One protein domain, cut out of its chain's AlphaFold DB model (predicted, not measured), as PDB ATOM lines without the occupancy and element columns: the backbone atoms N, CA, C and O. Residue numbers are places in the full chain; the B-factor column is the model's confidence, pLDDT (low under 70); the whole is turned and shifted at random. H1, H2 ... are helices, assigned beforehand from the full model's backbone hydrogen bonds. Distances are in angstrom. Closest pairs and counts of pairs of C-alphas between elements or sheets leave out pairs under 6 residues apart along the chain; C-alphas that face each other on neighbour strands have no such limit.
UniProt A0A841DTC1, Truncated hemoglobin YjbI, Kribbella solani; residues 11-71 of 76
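What this domain is: This is residues 11 to 71 of the 76 residues of the protein "Truncated hemoglobin YjbI" of Kribbella solani (UniProt A0A841DTC1). One long helix, H1, makes an edge of the domain; the chain turns at its far end through the small helix H2, and H3 then folds back across H1. The short H4 packs on H3 on the side away from H1, and H3 thus lies between them. The printed part has 61 residues with four named helices, in the order H1, H2, H3, H4, and no named strand; its class is all helix. It is only just compact, close to loose, with a radius of gyration of the C-alphas of 12.3 A and spans of 34 by 27 by 16 A.

How they stand to each other: H1, residues 12 to 29, touches H3, residues 44 to 55, at a steep tilt of 46 degrees, opposite ways; their closest C-alphas, those of Arg 17 and Ala 49, are 5.1 A apart. H3 and H4, residues 61 to 66, form a helical hairpin: they touch, opposite ways, at a tilt of 37 degrees, only just steep, and their closest C-alphas, those of Trp 51 and Tyr 62, are 5.1 A apart. H1, with residues 27 to 28 alone, touches H2, residues 34 to 37, only at the corner; the closest C-alphas, those of Leu 28 and Ala 34, are 4.4 A apart. H4 is apart from H1 and H2, and H2 is apart from H3. In H1, H3 and H4 every O i to N i+4 pair is within hydrogen-bond range; H2 is too short for such a pair.

Where its parts are: H1 is 26.5 A long, from C-alpha 12 at (19.785, 35.762, 36.083) to C-alpha 29 at (36.720, 21.551, 21.421). H3 is 16.5 A long, H4 7.6 A and H2 5.3 A. H4 ends at C-alpha 66, at (26.430, 47.138, 22.978).

The domain as a whole: The C-alphas farthest apart, those of Pro 31 and Asp 64, are 34.6 A apart. The printed part has no cut. The links H1 to H2 and H3 to H4 are tight, and H2 to H3 is short. Mean pLDDT of the printed part is 87.9; residues 66 to 71 are under 70.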
ATOM      1  N   GLY A  11      17.998  31.958  36.559       95.81
ATOM      2  CA  GLY A  11      18.982  32.316  37.587       95.81
ATOM      3  C   GLY A  11      19.739  33.620  37.312       95.81
ATOM      4  O   GLY A  11      20.766  33.881  37.937       95.81
ATOM      5  N   GLY A  12      19.237  34.449  36.395       95.62
ATOM      6  CA  GLY A  12      19.785  35.762  36.083       95.62
ATOM      7  C   GLY A  12      21.147  35.740  35.381       95.62
ATOM      8  O   GLY A  12      21.587  34.728  34.834       95.62
ATOM      9  N   HIS A  13      21.822  36.891  35.383       95.06
ATOM     10  CA  HIS A  13      23.049  37.125  34.621       95.06
ATOM     11  C   HIS A  13      24.169  36.139  34.959       95.06
ATOM     12  O   HIS A  13      24.810  35.612  34.058       95.06
ATOM     13  N   ASP A  14      24.388  35.846  36.241       95.81
ATOM     14  CA  ASP A  14      25.466  34.945  36.655       95.81
ATOM     15  C   ASP A  14      25.283  33.523  36.124       95.81
ATOM     16  O   ASP A  14      26.266  32.864  35.778       95.81
ATOM     17  N   ALA A  15      24.039  33.047  36.034       96.94
ATOM     18  CA  ALA A  15      23.743  31.751  35.443       96.94
ATOM     19  C   ALA A  15      23.972  31.763  33.926       96.94
ATOM     20  O   ALA A  15      24.576  30.832  33.394       96.94
ATOM     21  N   LEU A  16      23.568  32.836  33.242       96.19
ATOM     22  CA  LEU A  16      23.786  32.994  31.800       96.19
ATOM     23  C   LEU A  16      25.270  33.145  31.443       96.19
ATOM     24  O   LEU A  16      25.709  32.558  30.461       96.19
ATOM     25  N   ARG A  17      26.060  33.845  32.261       95.38
ATOM     26  CA  ARG A  17      27.518  33.935  32.102       95.38
ATOM     27  C   ARG A  17      28.181  32.563  32.228       95.38
ATOM     28  O   ARG A  17      28.992  32.188  31.391       95.38
ATOM     29  N   ARG A  18      27.807  31.775  33.242       96.56
ATOM     30  CA  ARG A  18      28.322  30.401  33.397       96.56
ATOM     31  C   ARG A  18      27.908  29.503  32.232       96.56
ATOM     32  O   ARG A  18      28.699  28.684  31.778       96.56
ATOM     33  N   LEU A  19      26.674  29.658  31.751       96.12
ATOM     34  CA  LEU A  19      26.186  28.941  30.576       96.12
ATOM     35  C   LEU A  19      27.045  29.255  29.346       96.12
ATOM     36  O   LEU A  19      27.455  28.328  28.654       96.12
ATOM     37  N   THR A  20      27.330  30.532  29.077       95.06
ATOM     38  CA  THR A  20      28.146  30.910  27.917       95.06
ATOM     39  C   THR A  20      29.595  30.466  28.069       95.06
ATOM     40  O   THR A  20      30.172  30.009  27.090       95.06
ATOM     41  N   GLU A  21      30.174  30.511  29.270       94.19
ATOM     42  CA  GLU A  21      31.508  29.955  29.542       94.19
ATOM     43  C   GLU A  21      31.604  28.484  29.126       94.19
ATOM     44  O   GLU A  21      32.398  28.152  28.248       94.19
ATOM     45  N   VAL A  22      30.732  27.632  29.672       96.44
ATOM     46  CA  VAL A  22      30.729  26.191  29.371       96.44
ATOM     47  C   VAL A  22      30.413  25.924  27.898       96.44
ATOM     48  O   VAL A  22      31.020  25.052  27.281       96.44
ATOM     49  N   PHE A  23      29.480  26.679  27.312       95.19
ATOM     50  CA  PHE A  23      29.132  26.546  25.900       95.19
ATOM     51  C   PHE A  23      30.329  26.838  24.992       95.19
ATOM     52  O   PHE A  23      30.621  26.048  24.097       95.19
ATOM     53  N   TYR A  24      31.041  27.943  25.223       93.94
ATOM     54  CA  TYR A  24      32.181  28.301  24.385       93.94
ATOM     55  C   TYR A  24      33.396  27.410  24.618       93.94
ATOM     56  O   TYR A  24      34.151  27.191  23.676       93.94
ATOM     57  N   ASP A  25      33.573  26.870  25.822       94.50
ATOM     58  CA  ASP A  25      34.594  25.851  26.062       94.50
ATOM     59  C   ASP A  25      34.303  24.597  25.217       94.50
ATOM     60  O   ASP A  25      35.175  24.153  24.475       94.50
ATOM     61  N   ALA A  26      33.054  24.116  25.193       96.00
ATOM     62  CA  ALA A  26      32.655  22.991  24.341       96.00
ATOM     63  C   ALA A  26      32.755  23.300  22.831       96.00
ATOM     64  O   ALA A  26      33.147  22.447  22.040       96.00
ATOM     65  N   VAL A  27      32.426  24.525  22.410       95.12
ATOM     66  CA  VAL A  27      32.534  24.969  21.005       95.12
ATOM     67  C   VAL A  27      33.980  24.968  20.513       95.12
ATOM     68  O   VAL A  27      34.227  24.641  19.355       95.12
ATOM     69  N   LEU A  28      34.935  25.342  21.367       92.81
ATOM     70  CA  LEU A  28      36.355  25.365  21.011       92.81
ATOM     71  C   LEU A  28      36.976  23.962  20.943       92.81
ATOM     72  O   LEU A  28      38.021  23.797  20.315       92.81
ATOM     73  N   GLU A  29      36.338  22.962  21.548       95.12
ATOM     74  CA  GLU A  29      36.720  21.551  21.421       95.12
ATOM     75  C   GLU A  29      36.157  20.895  20.149       95.12
ATOM     76  O   GLU A  29      36.678  19.874  19.693       95.12
ATOM     77  N   ASP A  30      35.115  21.474  19.546       96.75
ATOM     78  CA  ASP A  30      34.492  20.936  18.340       96.75
ATOM     79  C   ASP A  30      35.310  21.299  17.080       96.75
ATOM     80  O   ASP A  30      35.518  22.479  16.789       96.75
ATOM     81  N   PRO A  31      35.750  20.321  16.267       95.31
ATOM     82  CA  PRO A  31      36.629  20.575  15.122       95.31
ATOM     83  C   PRO A  31      35.966  21.363  13.980       95.31
ATOM     84  O   PRO A  31      36.671  21.926  13.142       95.31
ATOM     85  N   ILE A  32      34.633  21.398  13.915       96.94
ATOM     86  CA  ILE A  32      33.869  22.155  12.917       96.94
ATOM     87  C   ILE A  32      33.647  23.585  13.405       96.94
ATOM     88  O   ILE A  32      33.767  24.529  12.623       96.94
ATOM     89  N   LEU A  33      33.318  23.756  14.685       94.75
ATOM     90  CA  LEU A  33      32.987  25.068  15.236       94.75
ATOM     91  C   LEU A  33      34.229  25.858  15.662       94.75
ATOM     92  O   LEU A  33      34.249  27.076  15.489       94.75
ATOM     93  N   ALA A  34      35.284  25.202  16.145       94.12
ATOM     94  CA  ALA A  34      36.489  25.875  16.623       94.12
ATOM     95  C   ALA A  34      37.098  26.854  15.594       94.12
ATOM     96  O   ALA A  34      37.377  27.990  15.976       94.12
ATOM     97  N   PRO A  35      37.232  26.524  14.287       94.25
ATOM     98  CA  PRO A  35      37.728  27.478  13.291       94.25
ATOM     99  C   PRO A  35      36.822  28.702  13.102       94.25
ATOM    100  O   PRO A  35      37.316  29.788  12.809       94.25
ATOM    101  N   VAL A  36      35.507  28.548  13.284       94.12
ATOM    102  CA  VAL A  36      34.528  29.643  13.154       94.12
ATOM    103  C   VAL A  36      34.694  30.652  14.290       94.12
ATOM    104  O   VAL A  36      34.588  31.857  14.069       94.12
ATOM    105  N   PHE A  37      34.997  30.170  15.497       91.50
ATOM    106  CA  PHE A  37      35.138  30.997  16.698       91.50
ATOM    107  C   PHE A  37      36.593  31.323  17.070       91.50
ATOM    108  O   PHE A  37      36.825  32.038  18.042       91.50
ATOM    109  N   ALA A  38      37.574  30.883  16.277       88.38
ATOM    110  CA  ALA A  38      39.005  31.032  16.565       88.38
ATOM    111  C   ALA A  38      39.474  32.487  16.763       88.38
ATOM    112  O   ALA A  38      40.489  32.730  17.412       88.38
ATOM    113  N   HIS A  39      38.748  33.458  16.204       88.56
ATOM    114  CA  HIS A  39      39.080  34.885  16.269       88.56
ATOM    115  C   HIS A  39      38.043  35.715  17.034       88.56
ATOM    116  O   HIS A  39      37.969  36.933  16.855       88.56
ATOM    117  N   MET A  40      37.211  35.078  17.863       88.06
ATOM    118  CA  MET A  40      36.272  35.814  18.708       88.06
ATOM    119  C   MET A  40      37.020  36.707  19.707       88.06
ATOM    120  O   MET A  40      38.103  36.366  20.181       88.06
ATOM    121  N   SER A  41      36.443  37.862  20.034       87.25
ATOM    122  CA  SER A  41      37.017  38.743  21.052       87.25
ATOM    123  C   SER A  41      36.921  38.118  22.444       87.25
ATOM    124  O   SER A  41      36.007  37.343  22.726       87.25
ATOM    125  N   GLU A  42      37.812  38.521  23.350       81.81
ATOM    126  CA  GLU A  42      37.800  38.072  24.753       81.81
ATOM    127  C   GLU A  42      36.449  38.353  25.440       81.81
ATOM    128  O   GLU A  42      35.952  37.539  26.215       81.81
ATOM    129  N   ASN A  43      35.788  39.455  25.066       87.12
ATOM    130  CA  ASN A  43      34.486  39.853  25.609       87.12
ATOM    131  C   ASN A  43      33.285  39.158  24.939       87.12
ATOM    132  O   ASN A  43      32.142  39.421  25.312       87.12
ATOM    133  N   HIS A  44      33.494  38.288  23.942       87.75
ATOM    134  CA  HIS A  44      32.401  37.668  23.186       87.75
ATOM    135  C   HIS A  44      31.439  36.880  24.086       87.75
ATOM    136  O   HIS A  44      30.224  37.032  23.971       87.75
ATOM    137  N   ARG A  45      31.980  36.097  25.028       90.81
ATOM    138  CA  ARG A  45      31.197  35.263  25.957       90.81
ATOM    139  C   ARG A  45      30.273  36.100  26.846       90.81
ATOM    140  O   ARG A  45      29.112  35.739  27.048       90.81
ATOM    141  N   GLU A  46      30.783  37.231  27.330       90.50
ATOM    142  CA  GLU A  46      30.048  38.180  28.171       90.50
ATOM    143  C   GLU A  46      28.964  38.900  27.364       90.50
ATOM    144  O   GLU A  46      27.808  38.953  27.772       90.50
ATOM    145  N   HIS A  47      29.291  39.379  26.161       91.25
ATOM    146  CA  HIS A  47      28.308  40.033  25.295       91.25
ATOM    147  C   HIS A  47      27.125  39.112  24.963       91.25
ATOM    148  O   HIS A  47      25.982  39.567  24.914       91.25
ATOM    149  N   VAL A  48      27.384  37.817  24.768       92.31
ATOM    150  CA  VAL A  48      26.344  36.810  24.516       92.31
ATOM    151  C   VAL A  48      25.501  36.562  25.769       92.31
ATOM    152  O   VAL A  48      24.283  36.434  25.655       92.31
ATOM    153  N   ALA A  49      26.099  36.554  26.963       94.00
ATOM    154  CA  ALA A  49      25.356  36.418  28.218       94.00
ATOM    155  C   ALA A  49      24.416  37.610  28.459       94.00
ATOM    156  O   ALA A  49      23.244  37.420  28.793       94.00
ATOM    157  N   ILE A  50      24.900  38.831  28.217       91.25
ATOM    158  CA  ILE A  50      24.105  40.061  28.317       91.25
ATOM    159  C   ILE A  50      22.959  40.037  27.289       91.25
ATOM    160  O   ILE A  50      21.814  40.333  27.634       91.25
ATOM    161  N   TRP A  51      23.240  39.622  26.049       92.25
ATOM    162  CA  TRP A  51      22.227  39.470  25.000       92.25
ATOM    163  C   TRP A  51      21.134  38.462  25.373       92.25
ATOM    164  O   TRP A  51      19.946  38.776  25.276       92.25
ATOM    165  N   LEU A  52      21.517  37.268  25.840       92.69
ATOM    166  CA  LEU A  52      20.575  36.248  26.310       92.69
ATOM    167  C   LEU A  52      19.712  36.771  27.459       92.69
ATOM    168  O   LEU A  52      18.517  36.480  27.513       92.69
ATOM    169  N   GLY A  53      20.301  37.578  28.345       93.06
ATOM    170  CA  GLY A  53      19.586  38.220  29.440       93.06
ATOM    171  C   GLY A  53      18.431  39.084  28.945       93.06
ATOM    172  O   GLY A  53      17.304  38.927  29.412       93.06
ATOM    173  N   GLU A  54      18.682  39.927  27.948       90.81
ATOM    174  CA  GLU A  54      17.655  40.774  27.339       90.81
ATOM    175  C   GLU A  54      16.585  39.948  26.599       90.81
ATOM    176  O   GLU A  54      15.386  40.171  26.789       90.81
ATOM    177  N   VAL A  55      16.982  38.923  25.830       92.69
ATOM    178  CA  VAL A  55      16.050  38.011  25.129       92.69
ATOM    179  C   VAL A  55      15.122  37.288  26.108       92.69
ATOM    180  O   VAL A  55      13.933  37.108  25.835       92.69
ATOM    181  N   PHE A  56      15.628  36.919  27.284       93.81
ATOM    182  CA  PHE A  56      14.853  36.259  28.337       93.81
ATOM    183  C   PHE A  56      14.002  37.227  29.175       93.81
ATOM    184  O   PHE A  56      13.450  36.833  30.209       93.81
ATOM    185  N   ARG A  57      13.822  38.464  28.691       92.06
ATOM    186  CA  ARG A  57      13.091  39.567  29.337       92.06
ATOM    187  C   ARG A  57      13.731  40.055  30.639       92.06
ATOM    188  O   ARG A  57      13.027  40.533  31.525       92.06
ATOM    189  N   GLY A  58      15.049  39.923  30.749       88.44
ATOM    190  CA  GLY A  58      15.863  40.589  31.756       88.44
ATOM    191  C   GLY A  58      16.195  42.041  31.371       88.44
ATOM    192  O   GLY A  58      15.538  42.625  30.508       88.44
ATOM    193  N   PRO A  59      17.208  42.647  32.011       88.00
ATOM    194  CA  PRO A  59      17.621  44.029  31.745       88.00
ATOM    195  C   PRO A  59      18.040  44.280  30.283       88.00
ATOM    196  O   PRO A  59      18.680  43.426  29.676       88.00
ATOM    197  N   SER A  60      17.785  45.484  29.751       86.12
ATOM    198  CA  SER A  60      18.124  45.927  28.377       86.12
ATOM    199  C   SER A  60      19.609  46.245  28.143       86.12
ATOM    200  O   SER A  60      19.970  47.011  27.250       86.12
ATOM    201  N   ARG A  61      20.497  45.658  28.955       81.19
ATOM    202  CA  ARG A  61      21.932  45.981  28.972       81.19
ATOM    203  C   ARG A  61      22.611  45.743  27.625       81.19
ATOM    204  O   ARG A  61      23.563  46.442  27.305       81.19
ATOM    205  N   TYR A  62      22.138  44.794  26.817       76.31
ATOM    206  CA  TYR A  62      22.735  44.542  25.507       76.31
ATOM    207  C   TYR A  62      22.422  45.680  24.532       76.31
ATOM    208  O   TYR A  62      23.308  46.177  23.834       76.31
ATOM    209  N   THR A  63      21.172  46.131  24.501       77.94
ATOM    210  CA  THR A  63      20.777  47.294  23.709       77.94
ATOM    211  C   THR A  63      21.467  48.570  24.186       77.94
ATOM    212  O   THR A  63      21.969  49.325  23.351       77.94
ATOM    213  N   ASP A  64      21.564  48.766  25.499       75.94
ATOM    214  CA  ASP A  64      22.084  49.999  26.093       75.94
ATOM    215  C   ASP A  64      23.621  50.106  26.030       75.94
ATOM    216  O   ASP A  64      24.152  51.186  25.767       75.94
ATOM    217  N   GLU A  65      24.351  49.003  26.230       74.62
ATOM    218  CA  GLU A  65      25.822  49.003  26.319       74.62
ATOM    219  C   GLU A  65      26.503  48.569  25.007       74.62
ATOM    220  O   GLU A  65      27.632  48.978  24.732       74.62
ATOM    221  N   LEU A  66      25.833  47.760  24.173       69.25
ATOM    222  CA  LEU A  66      26.430  47.138  22.978       69.25
ATOM    223  C   LEU A  66      25.762  47.562  21.656       69.25
ATOM    224  O   LEU A  66      26.129  47.069  20.587       69.25
ATOM    225  N   GLY A  67      24.818  48.508  21.705       62.78
ATOM    226  CA  GLY A  67      24.168  49.094  20.527       62.78
ATOM    227  C   GLY A  67      23.032  48.254  19.925       62.78
ATOM    228  O   GLY A  67      22.499  48.606  18.869       62.78
ATOM    229  N   GLY A  68      22.639  47.166  20.597       57.19
ATOM    230  CA  GLY A  68      21.481  46.337  20.256       57.19
ATOM    231  C   GLY A  68      21.670  45.370  19.082       57.19
ATOM    232  O   GLY A  68      22.675  45.354  18.373       57.19
ATOM    233  N   THR A  69      20.648  44.540  18.848       50.84
ATOM    234  CA  THR A  69      20.642  43.437  17.859       50.84
ATOM    235  C   THR A  69      20.790  43.885  16.405       50.84
ATOM    236  O   THR A  69      21.120  43.070  15.544       50.84
ATOM    237  N   ARG A  70      20.627  45.185  16.119       49.12
ATOM    238  CA  ARG A  70      20.804  45.777  14.781       49.12
ATOM    239  C   ARG A  70      22.215  45.605  14.212       49.12
ATOM    240  O   ARG A  70      22.373  45.665  12.997       49.12
ATOM    241  N   ARG A  71      23.231  45.374  15.052       47.28
ATOM    242  CA  ARG A  71      24.606  45.117  14.590       47.28
ATOM    243  C   ARG A  71      24.863  43.650  14.219       47.28
ATOM    244  O   ARG A  71      25.788  43.385  13.459       47.28
TER     245      ARG A  71